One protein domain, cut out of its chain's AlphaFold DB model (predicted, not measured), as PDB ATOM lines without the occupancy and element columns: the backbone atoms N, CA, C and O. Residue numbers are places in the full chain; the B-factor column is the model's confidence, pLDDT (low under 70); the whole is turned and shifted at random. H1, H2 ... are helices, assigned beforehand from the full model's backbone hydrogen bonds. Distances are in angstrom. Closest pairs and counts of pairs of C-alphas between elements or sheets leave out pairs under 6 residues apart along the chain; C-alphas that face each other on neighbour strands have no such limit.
ATOM      1  N   GLU A   3     201.650 171.334 125.840       74.38
ATOM      2  CA  GLU A   3     202.833 170.537 126.221       74.38
ATOM      3  C   GLU A   3     204.051 170.774 125.312       74.38
ATOM      4  O   GLU A   3     205.186 170.553 125.729       74.38
ATOM      5  N   ALA A   4     203.827 171.239 124.079       74.56
ATOM      6  CA  ALA A   4     204.880 171.598 123.132       74.56
ATOM      7  C   ALA A   4     205.291 173.082 123.231       74.56
ATOM      8  O   ALA A   4     206.313 173.469 122.663       74.56
ATOM      9  N   ASP A   5     204.540 173.910 123.967       73.31
ATOM     10  CA  ASP A   5     204.764 175.354 124.092       73.31
ATOM     11  C   ASP A   5     205.813 175.672 125.183       73.31
ATOM     12  O   ASP A   5     205.565 176.446 126.096       73.31
ATOM     13  N   THR A   6     207.014 175.089 125.133       79.06
ATOM     14  CA  THR A   6     208.034 175.244 126.205       79.06
ATOM     15  C   THR A   6     208.605 176.661 126.365       79.06
ATOM     16  O   THR A   6     209.304 176.946 127.335       79.06
ATOM     17  N   TRP A   7     208.310 177.547 125.420       80.19
ATOM     18  CA  TRP A   7     208.840 178.904 125.285       80.19
ATOM     19  C   TRP A   7     207.876 179.996 125.792       80.19
ATOM     20  O   TRP A   7     208.165 181.183 125.651       80.19
ATOM     21  N   HIS A   8     206.734 179.618 126.377       84.12
ATOM     22  CA  HIS A   8     205.732 180.564 126.876       84.12
ATOM     23  C   HIS A   8     206.221 181.373 128.097       84.12
ATOM     24  O   HIS A   8     207.022 180.903 128.911       84.12
ATOM     25  N   LEU A   9     205.631 182.546 128.332       85.38
ATOM     26  CA  LEU A   9     205.973 183.402 129.480       85.38
ATOM     27  C   LEU A   9     205.366 182.950 130.823       85.38
ATOM     28  O   LEU A   9     205.818 183.362 131.890       85.38
ATOM     29  N   GLU A  10     204.384 182.049 130.800       86.25
ATOM     30  CA  GLU A  10     203.607 181.607 131.976       86.25
ATOM     31  C   GLU A  10     204.385 180.759 133.004       86.25
ATOM     32  O   GLU A  10     203.802 180.242 133.958       86.25
ATOM     33  N   GLY A  11     205.698 180.592 132.820       83.94
ATOM     34  CA  GLY A  11     206.582 179.989 133.818       83.94
ATOM     35  C   GLY A  11     206.987 180.949 134.945       83.94
ATOM     36  O   GLY A  11     207.335 180.484 136.028       83.94
ATOM     37  N   ASP A  12     206.936 182.269 134.719       88.75
ATOM     38  CA  ASP A  12     207.238 183.283 135.743       88.75
ATOM     39  C   ASP A  12     205.989 183.568 136.598       88.75
ATOM     40  O   ASP A  12     204.915 183.888 136.082       88.75
ATOM     41  N   LEU A  13     206.140 183.477 137.924       89.44
ATOM     42  CA  LEU A  13     205.050 183.679 138.882       89.44
ATOM     43  C   LEU A  13     204.399 185.065 138.754       89.44
ATOM     44  O   LEU A  13     203.181 185.177 138.834       89.44
ATOM     45  N   ARG A  14     205.189 186.113 138.501       91.12
ATOM     46  CA  ARG A  14     204.680 187.489 138.377       91.12
ATOM     47  C   ARG A  14     203.797 187.644 137.149       91.12
ATOM     48  O   ARG A  14     202.826 188.397 137.183       91.12
ATOM     49  N   ILE A  15     204.141 186.940 136.070       88.44
ATOM     50  CA  ILE A  15     203.357 186.935 134.834       88.44
ATOM     51  C   ILE A  15     202.042 186.207 135.078       88.44
ATOM     52  O   ILE A  15     200.993 186.741 134.735       88.44
ATOM     53  N   ARG A  16     202.075 185.050 135.748       87.69
ATOM     54  CA  ARG A  16     200.854 184.322 136.110       87.69
ATOM     55  C   ARG A  16     199.916 185.168 136.979       87.69
ATOM     56  O   ARG A  16     198.759 185.328 136.619       87.69
ATOM     57  N   GLU A  17     200.421 185.808 138.031       91.75
ATOM     58  CA  GLU A  17     199.610 186.704 138.873       91.75
ATOM     59  C   GLU A  17     199.042 187.907 138.100       91.75
ATOM     60  O   GLU A  17     197.944 188.384 138.386       91.75
ATOM     61  N   ALA A  18     199.794 188.450 137.137       90.00
ATOM     62  CA  ALA A  18     199.300 189.524 136.282       90.00
ATOM     63  C   ALA A  18     198.184 189.045 135.344       90.00
ATOM     64  O   ALA A  18     197.206 189.769 135.162       90.00
ATOM     65  N   LEU A  19     198.312 187.836 134.795       88.06
ATOM     66  CA  LEU A  19     197.295 187.214 133.954       88.06
ATOM     67  C   LEU A  19     196.020 186.904 134.739       88.06
ATOM     68  O   LEU A  19     194.942 187.228 134.257       88.06
ATOM     69  N   ASP A  20     196.132 186.371 135.956       88.56
ATOM     70  CA  ASP A  20     194.971 186.092 136.810       88.56
ATOM     71  C   ASP A  20     194.184 187.381 137.099       88.56
ATOM     72  O   ASP A  20     192.975 187.442 136.876       88.56
ATOM     73  N   ARG A  21     194.883 188.465 137.467       89.94
ATOM     74  CA  ARG A  21     194.259 189.788 137.655       89.94
ATOM     75  C   ARG A  21     193.622 190.330 136.376       89.94
ATOM     76  O   ARG A  21     192.584 190.987 136.441       89.94
ATOM     77  N   LEU A  22     194.246 190.108 135.218       86.50
ATOM     78  CA  LEU A  22     193.688 190.522 133.931       86.50
ATOM     79  C   LEU A  22     192.397 189.754 133.625       86.50
ATOM     80  O   LEU A  22     191.417 190.373 133.220       86.50
ATOM     81  N   ILE A  23     192.380 188.441 133.852       84.56
ATOM     82  CA  ILE A  23     191.205 187.585 133.645       84.56
ATOM     83  C   ILE A  23     190.056 188.025 134.550       84.56
ATOM     84  O   ILE A  23     188.951 188.234 134.054       84.56
ATOM     85  N   GLU A  24     190.316 188.243 135.841       87.44
ATOM     86  CA  GLU A  24     189.312 188.771 136.773       87.44
ATOM     87  C   GLU A  24     188.731 190.097 136.262       87.44
ATOM     88  O   GLU A  24     187.517 190.289 136.231       87.44
ATOM     89  N   LYS A  25     189.580 191.005 135.765       86.06
ATOM     90  CA  LYS A  25     189.113 192.292 135.229       86.06
ATOM     91  C   LYS A  25     188.323 192.170 133.931       86.06
ATOM     92  O   LYS A  25     187.375 192.932 133.749       86.06
ATOM     93  N   LEU A  26     188.691 191.239 133.051       81.50
ATOM     94  CA  LEU A  26     187.941 190.941 131.830       81.50
ATOM     95  C   LEU A  26     186.544 190.396 132.158       81.50
ATOM     96  O   LEU A  26     185.575 190.796 131.523       81.50
ATOM     97  N   GLN A  27     186.432 189.550 133.186       82.50
ATOM     98  CA  GLN A  27     185.153 189.009 133.658       82.50
ATOM     99  C   GLN A  27     184.266 190.069 134.329       82.50
ATOM    100  O   GLN A  27     183.045 190.042 134.186       82.50
ATOM    101  N   GLU A  28     184.863 191.001 135.074       86.12
ATOM    102  CA  GLU A  28     184.136 192.030 135.828       86.12
ATOM    103  C   GLU A  28     183.697 193.231 134.977       86.12
ATOM    104  O   GLU A  28     182.762 193.943 135.354       86.12
ATOM    105  N   SER A  29     184.388 193.520 133.867       82.56
ATOM    106  CA  SER A  29     184.230 194.782 133.143       82.56
ATOM    107  C   SER A  29     184.096 194.609 131.625       82.56
ATOM    108  O   SER A  29     185.086 194.331 130.943       82.56
ATOM    109  N   PRO A  30     182.925 194.946 131.049       77.19
ATOM    110  CA  PRO A  30     182.729 194.973 129.598       77.19
ATOM    111  C   PRO A  30     183.675 195.936 128.868       77.19
ATOM    112  O   PRO A  30     183.978 195.744 127.695       77.19
ATOM    113  N   VAL A  31     184.148 196.987 129.547       80.19
ATOM    114  CA  VAL A  31     185.106 197.952 128.978       80.19
ATOM    115  C   VAL A  31     186.475 197.303 128.797       80.19
ATOM    116  O   VAL A  31     187.121 197.502 127.773       80.19
ATOM    117  N   VAL A  32     186.908 196.500 129.772       76.06
ATOM    118  CA  VAL A  32     188.180 195.773 129.696       76.06
ATOM    119  C   VAL A  32     188.079 194.643 128.673       76.06
ATOM    120  O   VAL A  32     188.997 194.483 127.880       76.06
ATOM    121  N   ALA A  33     186.947 193.931 128.609       73.12
ATOM    122  CA  ALA A  33     186.681 192.943 127.556       73.12
ATOM    123  C   ALA A  33     186.817 193.556 126.151       73.12
ATOM    124  O   ALA A  33     187.447 192.986 125.259       73.12
ATOM    125  N   ARG A  34     186.315 194.782 125.984       76.69
ATOM    126  CA  ARG A  34     186.371 195.518 124.720       76.69
ATOM    127  C   ARG A  34     187.741 196.109 124.398       76.69
ATOM    128  O   ARG A  34     188.028 196.327 123.224       76.69
ATOM    129  N   PHE A  35     188.622 196.278 125.388       80.56
ATOM    130  CA  PHE A  35     190.006 196.703 125.155       80.56
ATOM    131  C   PHE A  35     190.695 195.805 124.127       80.56
ATOM    132  O   PHE A  35     191.426 196.309 123.276       80.56
ATOM    133  N   SER A  36     190.424 194.495 124.174       72.19
ATOM    134  CA  SER A  36     191.020 193.538 123.246       72.19
ATOM    135  C   SER A  36     190.588 193.738 121.791       72.19
ATOM    136  O   SER A  36     191.329 193.394 120.875       72.19
ATOM    137  N   ILE A  37     189.396 194.300 121.593       73.81
ATOM    138  CA  ILE A  37     188.841 194.640 120.281       73.81
ATOM    139  C   ILE A  37     189.448 195.957 119.792       73.81
ATOM    140  O   ILE A  37     189.848 196.067 118.636       73.81
ATOM    141  N   ASP A  38     189.555 196.940 120.687       81.19
ATOM    142  CA  ASP A  38     190.016 198.288 120.350       81.19
ATOM    143  C   ASP A  38     191.547 198.378 120.174       81.19
ATOM    144  O   ASP A  38     192.040 199.285 119.507       81.19
ATOM    145  N   ASN A  39     192.309 197.447 120.765       83.38
ATOM    146  CA  ASN A  39     193.780 197.454 120.797       83.38
ATOM    147  C   ASN A  39     194.355 196.107 120.337       83.38
ATOM    148  O   ASN A  39     195.045 195.414 121.093       83.38
ATOM    149  N   PRO A  40     194.045 195.683 119.106       77.44
ATOM    150  CA  PRO A  40     194.260 194.305 118.717       77.44
ATOM    151  C   PRO A  40     195.748 193.970 118.518       77.44
ATOM    152  O   PRO A  40     196.136 192.814 118.639       77.44
ATOM    153  N   GLU A  41     196.612 194.958 118.285       79.38
ATOM    154  CA  GLU A  41     198.053 194.728 118.142       79.38
ATOM    155  C   GLU A  41     198.714 194.329 119.465       79.38
ATOM    156  O   GLU A  41     199.423 193.327 119.534       79.38
ATOM    157  N   GLN A  42     198.430 195.076 120.536       82.69
ATOM    158  CA  GLN A  42     198.935 194.797 121.881       82.69
ATOM    159  C   GLN A  42     198.440 193.434 122.374       82.69
ATOM    160  O   GLN A  42     199.138 192.711 123.085       82.69
ATOM    161  N   VAL A  43     197.223 193.074 121.972       82.75
ATOM    162  CA  VAL A  43     196.620 191.776 122.263       82.75
ATOM    163  C   VAL A  43     197.349 190.671 121.511       82.75
ATOM    164  O   VAL A  43     197.720 189.679 122.126       82.75
ATOM    165  N   VAL A  44     197.616 190.835 120.214       83.56
ATOM    166  CA  VAL A  44     198.368 189.850 119.419       83.56
ATOM    167  C   VAL A  44     199.766 189.623 119.986       83.56
ATOM    168  O   VAL A  44     200.186 188.471 120.109       83.56
ATOM    169  N   GLU A  45     200.462 190.688 120.385       83.56
ATOM    170  CA  GLU A  45     201.762 190.569 121.044       83.56
ATOM    171  C   GLU A  45     201.665 189.733 122.319       83.56
ATOM    172  O   GLU A  45     202.412 188.769 122.471       83.56
ATOM    173  N   LEU A  46     200.713 190.037 123.206       84.62
ATOM    174  CA  LEU A  46     200.512 189.279 124.440       84.62
ATOM    175  C   LEU A  46     200.192 187.800 124.164       84.62
ATOM    176  O   LEU A  46     200.853 186.909 124.697       84.62
ATOM    177  N   LEU A  47     199.198 187.535 123.313       85.12
ATOM    178  CA  LEU A  47     198.720 186.184 123.015       85.12
ATOM    179  C   LEU A  47     199.789 185.334 122.318       85.12
ATOM    180  O   LEU A  47     199.865 184.125 122.555       85.12
ATOM    181  N   GLY A  48     200.647 185.959 121.506       82.56
ATOM    182  CA  GLY A  48     201.763 185.298 120.835       82.56
ATOM    183  C   GLY A  48     202.722 184.607 121.805       82.56
ATOM    184  O   GLY A  48     203.244 183.547 121.469       82.56
ATOM    185  N   TRP A  49     202.889 185.146 123.017       85.94
ATOM    186  CA  TRP A  49     203.834 184.661 124.033       85.94
ATOM    187  C   TRP A  49     203.213 183.805 125.150       85.94
ATOM    188  O   TRP A  49     203.917 183.333 126.051       85.94
ATOM    189  N   MET A  50     201.901 183.596 125.110       87.00
ATOM    190  CA  MET A  50     201.155 182.776 126.068       87.00
ATOM    191  C   MET A  50     201.000 181.334 125.579       87.00
ATOM    192  O   MET A  50     201.189 181.049 124.402       87.00
ATOM    193  N   ARG A  51     200.609 180.408 126.454       87.38
ATOM    194  CA  ARG A  51     200.074 179.088 126.095       87.38
ATOM    195  C   ARG A  51     198.819 179.239 125.252       87.38
ATOM    196  O   ARG A  51     198.059 180.196 125.402       87.38
ATOM    197  N   THR A  52     198.590 178.256 124.388       82.50
ATOM    198  CA  THR A  52     197.470 178.293 123.444       82.50
ATOM    199  C   THR A  52     196.142 178.330 124.204       82.50
ATOM    200  O   THR A  52     195.264 179.123 123.869       82.50
ATOM    201  N   SER A  53     196.005 177.533 125.269       83.25
ATOM    202  CA  SER A  53     194.806 177.526 126.124       83.25
ATOM    203  C   SER A  53     194.532 178.869 126.804       83.25
ATOM    204  O   SER A  53     193.407 179.364 126.745       83.25
ATOM    205  N   SER A  54     195.551 179.482 127.408       85.88
ATOM    206  CA  SER A  54     195.433 180.770 128.095       85.88
ATOM    207  C   SER A  54     195.070 181.895 127.123       85.88
ATOM    208  O   SER A  54     194.194 182.709 127.414       85.88
ATOM    209  N   ALA A  55     195.680 181.901 125.934       84.06
ATOM    210  CA  ALA A  55     195.362 182.858 124.883       84.06
ATOM    211  C   ALA A  55     193.903 182.731 124.403       84.06
ATOM    212  O   ALA A  55     193.179 183.724 124.321       84.06
ATOM    213  N   LEU A  56     193.444 181.504 124.146       79.56
ATOM    214  CA  LEU A  56     192.058 181.227 123.754       79.56
ATOM    215  C   LEU A  56     191.051 181.629 124.832       79.56
ATOM    216  O   LEU A  56     189.980 182.140 124.518       79.56
ATOM    217  N   MET A  57     191.394 181.410 126.098       81.38
ATOM    218  CA  MET A  57     190.555 181.800 127.221       81.38
ATOM    219  C   MET A  57     190.404 183.326 127.310       81.38
ATOM    220  O   MET A  57     189.289 183.806 127.484       81.38
ATOM    221  N   LEU A  58     191.486 184.095 127.143       80.56
ATOM    222  CA  LEU A  58     191.412 185.564 127.129       80.56
ATOM    223  C   LEU A  58     190.528 186.080 125.990       80.56
ATOM    224  O   LEU A  58     189.698 186.959 126.202       80.56
ATOM    225  N   LEU A  59     190.672 185.486 124.806       77.25
ATOM    226  CA  LEU A  59     189.830 185.771 123.646       77.25
ATOM    227  C   LEU A  59     188.353 185.409 123.872       77.25
ATOM    228  O   LEU A  59     187.466 186.042 123.313       77.25
ATOM    229  N   HIS A  60     188.069 184.402 124.699       77.75
ATOM    230  CA  HIS A  60     186.697 184.040 125.037       77.75
ATOM    231  C   HIS A  60     186.048 185.020 126.023       77.75
ATOM    232  O   HIS A  60     184.846 185.228 125.961       77.75
ATOM    233  N   TYR A  61     186.823 185.645 126.913       75.94
ATOM    234  CA  TYR A  61     186.287 186.664 127.821       75.94
ATOM    235  C   TYR A  61     186.095 188.034 127.158       75.94
ATOM    236  O   TYR A  61     185.396 188.877 127.715       75.94
ATOM    237  N   SER A  62     186.699 188.277 125.991       69.31
ATOM    238  CA  SER A  62     186.559 189.550 125.273       69.31
ATOM    239  C   SER A  62     185.325 189.633 124.367       69.31
ATOM    240  O   SER A  62     184.922 190.740 124.008       69.31
ATOM    241  N   THR A  63     184.697 188.505 124.014       69.00
ATOM    242  CA  THR A  63     183.436 188.474 123.257       69.00
ATOM    243  C   THR A  63     182.610 187.217 123.536       69.00
ATOM    244  O   THR A  63     183.153 186.134 123.751       69.00
ATOM    245  N   ASP A  64     181.290 187.339 123.402       67.56
ATOM    246  CA  ASP A  64     180.373 186.198 123.436       67.56
ATOM    247  C   ASP A  64     180.396 185.388 122.122       67.56
ATOM    248  O   ASP A  64     180.154 184.176 122.135       67.56
ATOM    249  N   ASP A  65     180.711 186.017 120.976       75.00
ATOM    250  CA  ASP A  65     180.800 185.327 119.681       75.00
ATOM    251  C   ASP A  65     182.246 184.986 119.313       75.00
ATOM    252  O   ASP A  65     183.002 185.798 118.773       75.00
ATOM    253  N   ARG A  66     182.607 183.717 119.524       71.50
ATOM    254  CA  ARG A  66     183.910 183.174 119.132       71.50
ATOM    255  C   ARG A  66     184.286 183.549 117.694       71.50
ATOM    256  O   ARG A  66     185.447 183.855 117.471       71.50
ATOM    257  N   ARG A  67     183.365 183.533 116.723       76.44
ATOM    258  CA  ARG A  67     183.704 183.850 115.320       76.44
ATOM    259  C   ARG A  67     184.170 185.286 115.149       76.44
ATOM    260  O   ARG A  67     185.164 185.507 114.472       76.44
ATOM    261  N   GLU A  68     183.490 186.228 115.790       76.00
ATOM    262  CA  GLU A  68     183.836 187.646 115.704       76.00
ATOM    263  C   GLU A  68     185.252 187.900 116.228       76.00
ATOM    264  O   GLU A  68     186.044 188.593 115.590       76.00
ATOM    265  N   VAL A  69     185.615 187.267 117.346       72.56
ATOM    266  CA  VAL A  69     186.969 187.396 117.890       72.56
ATOM    267  C   VAL A  69     188.021 186.712 117.031       72.56
ATOM    268  O   VAL A  69     189.121 187.244 116.896       72.56
ATOM    269  N   LEU A  70     187.703 185.570 116.423       75.12
ATOM    270  CA  LEU A  70     188.611 184.924 115.477       75.12
ATOM    271  C   LEU A  70     188.907 185.830 114.287       75.12
ATOM    272  O   LEU A  70     190.073 186.007 113.931       75.12
ATOM    273  N   ASP A  71     187.868 186.427 113.712       79.44
ATOM    274  CA  ASP A  71     188.010 187.328 112.578       79.44
ATOM    275  C   ASP A  71     188.821 188.569 112.974       79.44
ATOM    276  O   ASP A  71     189.771 188.924 112.279       79.44
ATOM    277  N   LEU A  72     188.524 189.185 114.124       76.69
ATOM    278  CA  LEU A  72     189.294 190.312 114.665       76.69
ATOM    279  C   LEU A  72     190.771 189.962 114.864       76.69
ATOM    280  O   LEU A  72     191.646 190.701 114.416       76.69
ATOM    281  N   PHE A  73     191.055 188.826 115.497       78.81
ATOM    282  CA  PHE A  73     192.412 188.388 115.799       78.81
ATOM    283  C   PHE A  73     193.221 188.084 114.532       78.81
ATOM    284  O   PHE A  73     194.356 188.547 114.390       78.81
ATOM    285  N   VAL A  74     192.639 187.346 113.580       83.44
ATOM    286  CA  VAL A  74     193.296 187.027 112.305       83.44
ATOM    287  C   VAL A  74     193.518 188.294 111.481       83.44
ATOM    288  O   VAL A  74     194.603 188.469 110.920       83.44
ATOM    289  N   ASN A  75     192.536 189.199 111.440       84.94
ATOM    290  CA  ASN A  75     192.673 190.484 110.758       84.94
ATOM    291  C   ASN A  75     193.790 191.322 111.384       84.94
ATOM    292  O   ASN A  75     194.635 191.833 110.659       84.94
ATOM    293  N   ALA A  76     193.858 191.396 112.711       84.25
ATOM    294  CA  ALA A  76     194.894 192.139 113.416       84.25
ATOM    295  C   ALA A  76     196.301 191.611 113.139       84.25
ATOM    296  O   ALA A  76     197.192 192.379 112.780       84.25
ATOM    297  N   CYS A  77     196.493 190.294 113.236       86.94
ATOM    298  CA  CYS A  77     197.770 189.679 112.895       86.94
ATOM    299  C   CYS A  77     198.134 189.950 111.427       86.94
ATOM    300  O   CYS A  77     199.273 190.291 111.116       86.94
ATOM    301  N   THR A  78     197.162 189.843 110.519       87.75
ATOM    302  CA  THR A  78     197.366 190.100 109.087       87.75
ATOM    303  C   THR A  78     197.752 191.557 108.817       87.75
ATOM    304  O   THR A  78     198.644 191.814 108.010       87.75
ATOM    305  N   GLU A  79     197.112 192.516 109.485       87.81
ATOM    306  CA  GLU A  79     197.428 193.939 109.347       87.81
ATOM    307  C   GLU A  79     198.791 194.289 109.948       87.81
ATOM    308  O   GLU A  79     199.548 195.029 109.317       87.81
ATOM    309  N   ILE A  80     199.171 193.697 111.084       86.88
ATOM    310  CA  ILE A  80     200.530 193.815 111.636       86.88
ATOM    311  C   ILE A  80     201.571 193.379 110.600       86.88
ATOM    312  O   ILE A  80     202.511 194.122 110.312       86.88
ATOM    313  N   LEU A  81     201.379 192.197 110.002       87.25
ATOM    314  CA  LEU A  81     202.325 191.634 109.037       87.25
ATOM    315  C   LEU A  81     202.478 192.511 107.785       87.25
ATOM    316  O   LEU A  81     203.560 192.556 107.199       87.25
ATOM    317  N   LYS A  82     201.424 193.233 107.386       88.19
ATOM    318  CA  LYS A  82     201.458 194.156 106.240       88.19
ATOM    319  C   LYS A  82     202.050 195.523 106.571       88.19
ATOM    320  O   LYS A  82     202.742 196.098 105.735       88.19
ATOM    321  N   THR A  83     201.712 196.084 107.730       87.44
ATOM    322  CA  THR A  83     201.925 197.513 108.025       87.44
ATOM    323  C   THR A  83     203.181 197.793 108.842       87.44
ATOM    324  O   THR A  83     203.658 198.925 108.834       87.44
ATOM    325  N   ARG A  84     203.751 196.779 109.506       84.31
ATOM    326  CA  ARG A  84     204.952 196.919 110.346       84.31
ATOM    327  C   ARG A  84     206.089 195.999 109.899       84.31
ATOM    328  O   ARG A  84     206.479 195.120 110.661       84.31
ATOM    329  N   PRO A  85     206.615 196.138 108.671       83.56
ATOM    330  CA  PRO A  85     207.694 195.274 108.182       83.56
ATOM    331  C   PRO A  85     209.000 195.426 108.977       83.56
ATOM    332  O   PRO A  85     209.780 194.483 109.039       83.56
ATOM    333  N   ASP A  86     209.214 196.584 109.610       88.62
ATOM    334  CA  ASP A  86     210.464 196.908 110.308       88.62
ATOM    335  C   ASP A  86     210.473 196.497 111.795       88.62
ATOM    336  O   ASP A  86     211.515 196.570 112.446       88.62
ATOM    337  N   ASP A  87     209.335 196.057 112.350       86.56
ATOM    338  CA  ASP A  87     209.249 195.561 113.730       86.56
ATOM    339  C   ASP A  87     209.329 194.031 113.759       86.56
ATOM    340  O   ASP A  87     208.318 193.323 113.726       86.56
ATOM    341  N   GLU A  88     210.555 193.507 113.810       85.00
ATOM    342  CA  GLU A  88     210.802 192.062 113.791       85.00
ATOM    343  C   GLU A  88     210.106 191.310 114.935       85.00
ATOM    344  O   GLU A  88     209.698 190.157 114.758       85.00
ATOM    345  N   ASN A  89     209.971 191.926 116.114       82.94
ATOM    346  CA  ASN A  89     209.381 191.259 117.271       82.94
ATOM    347  C   ASN A  89     207.870 191.126 117.100       82.94
ATOM    348  O   ASN A  89     207.332 190.032 117.283       82.94
ATOM    349  N   THR A  90     207.203 192.203 116.693       82.62
ATOM    350  CA  THR A  90     205.754 192.214 116.476       82.62
ATOM    351  C   THR A  90     205.368 191.386 115.244       82.62
ATOM    352  O   THR A  90     204.398 190.628 115.297       82.62
ATOM    353  N   GLN A  91     206.182 191.398 114.181       87.56
ATOM    354  CA  GLN A  91     206.057 190.485 113.031       87.56
ATOM    355  C   GLN A  91     206.140 189.012 113.447       87.56
ATOM    356  O   GLN A  91     205.307 188.188 113.049       87.56
ATOM    357  N   ARG A  92     207.144 188.661 114.263       85.44
ATOM    358  CA  ARG A  92     207.331 187.289 114.747       85.44
ATOM    359  C   ARG A  92     206.174 186.865 115.642       85.44
ATOM    360  O   ARG A  92     205.666 185.762 115.465       85.44
ATOM    361  N   ALA A  93     205.738 187.735 116.552       83.88
ATOM    362  CA  ALA A  93     204.597 187.473 117.420       83.88
ATOM    363  C   ALA A  93     203.330 187.208 116.594       83.88
ATOM    364  O   ALA A  93     202.715 186.161 116.770       83.88
ATOM    365  N   ALA A  94     202.999 188.075 115.632       86.19
ATOM    366  CA  ALA A  94     201.838 187.898 114.758       86.19
ATOM    367  C   ALA A  94     201.909 186.613 113.913       86.19
ATOM    368  O   ALA A  94     200.911 185.899 113.794       86.19
ATOM    369  N   SER A  95     203.086 186.278 113.373       88.25
ATOM    370  CA  SER A  95     203.292 185.038 112.607       88.25
ATOM    371  C   SER A  95     203.050 183.797 113.468       88.25
ATOM    372  O   SER A  95     202.246 182.935 113.113       88.25
ATOM    373  N   VAL A  96     203.691 183.735 114.641       86.50
ATOM    374  CA  VAL A  96     203.537 182.623 115.592       86.50
ATOM    375  C   VAL A  96     202.089 182.508 116.058       86.50
ATOM    376  O   VAL A  96     201.547 181.405 116.149       86.50
ATOM    377  N   ALA A  97     201.443 183.640 116.330       84.19
ATOM    378  CA  ALA A  97     200.070 183.687 116.796       84.19
ATOM    379  C   ALA A  97     199.102 183.122 115.737       84.19
ATOM    380  O   ALA A  97     198.326 182.223 116.063       84.19
ATOM    381  N   ILE A  98     199.211 183.536 114.464       86.44
ATOM    382  CA  ILE A  98     198.426 182.972 113.346       86.44
ATOM    383  C   ILE A  98     198.659 181.467 113.199       86.44
ATOM    384  O   ILE A  98     197.698 180.702 113.096       86.44
ATOM    385  N   GLU A  99     199.918 181.026 113.163       86.69
ATOM    386  CA  GLU A  99     200.247 179.621 112.912       86.69
ATOM    387  C   GLU A  99     199.693 178.705 114.003       86.69
ATOM    388  O   GLU A  99     199.082 177.674 113.700       86.69
ATOM    389  N   ARG A 100     199.842 179.102 115.271       83.69
ATOM    390  CA  ARG A 100     199.295 178.359 116.413       83.69
ATOM    391  C   ARG A 100     197.781 178.311 116.356       83.69
ATOM    392  O   ARG A 100     197.195 177.246 116.541       83.69
ATOM    393  N   PHE A 101     197.151 179.436 116.043       80.81
ATOM    394  CA  PHE A 101     195.702 179.497 115.961       80.81
ATOM    395  C   PHE A 101     195.152 178.596 114.848       80.81
ATOM    396  O   PHE A 101     194.233 177.805 115.064       80.81
ATOM    397  N   LEU A 102     195.772 178.637 113.666       84.94
ATOM    398  CA  LEU A 102     195.428 177.759 112.550       84.94
ATOM    399  C   LEU A 102     195.648 176.283 112.889       84.94
ATOM    400  O   LEU A 102     194.825 175.442 112.523       84.94
ATOM    401  N   ALA A 103     196.746 175.949 113.570       86.38
ATOM    402  CA  ALA A 103     197.013 174.585 114.010       86.38
ATOM    403  C   ALA A 103     195.931 174.090 114.980       86.38
ATOM    404  O   ALA A 103     195.411 172.987 114.798       86.38
ATOM    405  N   PHE A 104     195.540 174.922 115.949       84.00
ATOM    406  CA  PHE A 104     194.465 174.618 116.889       84.00
ATOM    407  C   PHE A 104     193.138 174.342 116.171       84.00
ATOM    408  O   PHE A 104     192.550 173.275 116.360       84.00
ATOM    409  N   GLU A 105     192.696 175.247 115.291       82.31
ATOM    410  CA  GLU A 105     191.440 175.073 114.550       82.31
ATOM    411  C   GLU A 105     191.468 173.833 113.653       82.31
ATOM    412  O   GLU A 105     190.488 173.090 113.587       82.31
ATOM    413  N   ARG A 106     192.599 173.554 112.990       89.62
ATOM    414  CA  ARG A 106     192.758 172.349 112.163       89.62
ATOM    415  C   ARG A 106     192.628 171.082 112.998       89.62
ATOM    416  O   ARG A 106     191.891 170.183 112.604       89.62
ATOM    417  N   ILE A 107     193.304 171.011 114.142       87.50
ATOM    418  CA  ILE A 107     193.234 169.847 115.034       87.50
ATOM    419  C   ILE A 107     191.805 169.665 115.559       87.50
ATOM    420  O   ILE A 107     191.273 168.557 115.500       87.50
ATOM    421  N   ALA A 108     191.153 170.744 116.003       84.81
ATOM    422  CA  ALA A 108     189.778 170.703 116.491       84.81
ATOM    423  C   ALA A 108     188.788 170.258 115.398       84.81
ATOM    424  O   ALA A 108     187.921 169.411 115.632       84.81
ATOM    425  N   LEU A 109     188.935 170.789 114.181       88.50
ATOM    426  CA  LEU A 109     188.106 170.436 113.034       88.50
ATOM    427  C   LEU A 109     188.298 168.972 112.633       88.50
ATOM    428  O   LEU A 109     187.305 168.280 112.423       88.50
ATOM    429  N   LEU A 110     189.544 168.497 112.552       91.00
ATOM    430  CA  LEU A 110     189.859 167.103 112.237       91.00
ATOM    431  C   LEU A 110     189.299 166.157 113.300       91.00
ATOM    432  O   LEU A 110     188.630 165.191 112.944       91.00
ATOM    433  N   GLY A 111     189.484 166.468 114.585       89.69
ATOM    434  CA  GLY A 111     188.934 165.672 115.684       89.69
ATOM    435  C   GLY A 111     187.409 165.568 115.630       89.69
ATOM    436  O   GLY A 111     186.851 164.498 115.856       89.69
ATOM    437  N   ARG A 112     186.723 166.653 115.250       89.25
ATOM    438  CA  ARG A 112     185.268 166.637 115.051       89.25
ATOM    439  C   ARG A 112     184.856 165.895 113.781       89.25
ATOM    440  O   ARG A 112     183.863 165.181 113.795       89.25
ATOM    441  N   LEU A 113     185.546 166.107 112.661       89.12
ATOM    442  CA  LEU A 113     185.196 165.499 111.371       89.12
ATOM    443  C   LEU A 113     185.373 163.983 111.396       89.12
ATOM    444  O   LEU A 113     184.499 163.270 110.910       89.12
ATOM    445  N   PHE A 114     186.470 163.529 111.993       92.50
ATOM    446  CA  PHE A 114     186.857 162.128 112.107       92.50
ATOM    447  C   PHE A 114     186.547 161.561 113.495       92.50
ATOM    448  O   PHE A 114     187.247 160.669 113.971       92.50
ATOM    449  N   SER A 115     185.510 162.083 114.160       94.12
ATOM    450  CA  SER A 115     185.118 161.571 115.470       94.12
ATOM    451  C   SER A 115     184.614 160.124 115.351       94.12
ATOM    452  O   SER A 115     183.988 159.780 114.336       94.12
TER     453      SER A 115
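AT A GLANCE: This is residues 3 to 115 of the 144 residues of an uncharacterized protein of Marinobacter halodurans (UniProt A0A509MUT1). The long helix H6 and H5 fold back on each other as a helical hairpin, and the short helices H3 and H4 lie between this hairpin and H1 and H2 on the far side. H3 crosses both arms of the hairpin, and the last part of H6 with the residues after it, 105 to 115, sticks out. The printed part has 113 residues with six named helices, H1 to H6 in that order, and no named strand: all helix, part aligned and part crossed. It is compact, with a radius of gyration of the C-alphas of 14.3 A and spans of 40 by 38 by 29 A.

HOW THE PARTS SIT: H6, residues 88 to 113, touches H5, residues 66 to 83, in a hairpin, opposite ways at a shallow tilt of 33 degrees, only just short of steep. Their closest C-alphas, of Cys 77 and Ala 94, are 4.8 A apart. H3, residues 40 to 48, touches H6 with the C-alphas of Gly 48 and Ala 97 closest at 4.7 A; at 70.4 degrees the two are only just about perpendicular. H3 also touches H5, about perpendicular at 83 degrees, closest at the C-alphas of Pro 40 and Ala 76, 5.8 A apart. H4, residues 52 to 62, is close to H3 but not clearly touching, with the C-alphas of Leu 47 and Ala 55 closest at 5.1 A. H4 touches H5 only at the corner, closest at the C-alphas of His 60 and Arg 66, 6.6 A apart. H2, residues 30 to 38, touches H4 at a steep tilt of 65 degrees, opposite ways; the closest C-alphas, of Ala 33 and Ser 62, are 4.1 A apart. H1, residues 13 to 28, touches H4 with residues 23 to 27 alone, the same way at a shallow tilt of 29 degrees, closest at the C-alphas of Leu 26 and Tyr 61, 6.1 A apart. H1 is apart from H3, H5 and H6. Every O i to N i+4 pair is within hydrogen-bond range in H1, H3, H4, H5 and H6, and 3 of 5 are in H2.

IN THESE COORDINATES: H6 is 37.0 A long and ends at C-alpha 113 (185.196, 165.499, 111.371). H5 is 25.6 A long, and H1, 22.7 A long, begins at C-alpha 13 (205.050, 183.679, 138.882). H4 measures 15.8 A, H2 12.2 A and H3 11.9 A.

THE WHOLE: The C-alphas farthest apart, of Asp 86 and Ser 115, are 43.8 A apart. The printed part has no cut, and the five links between helices are tight. Mean pLDDT of the printed part is 83.2; residues 62 to 64 are under 70.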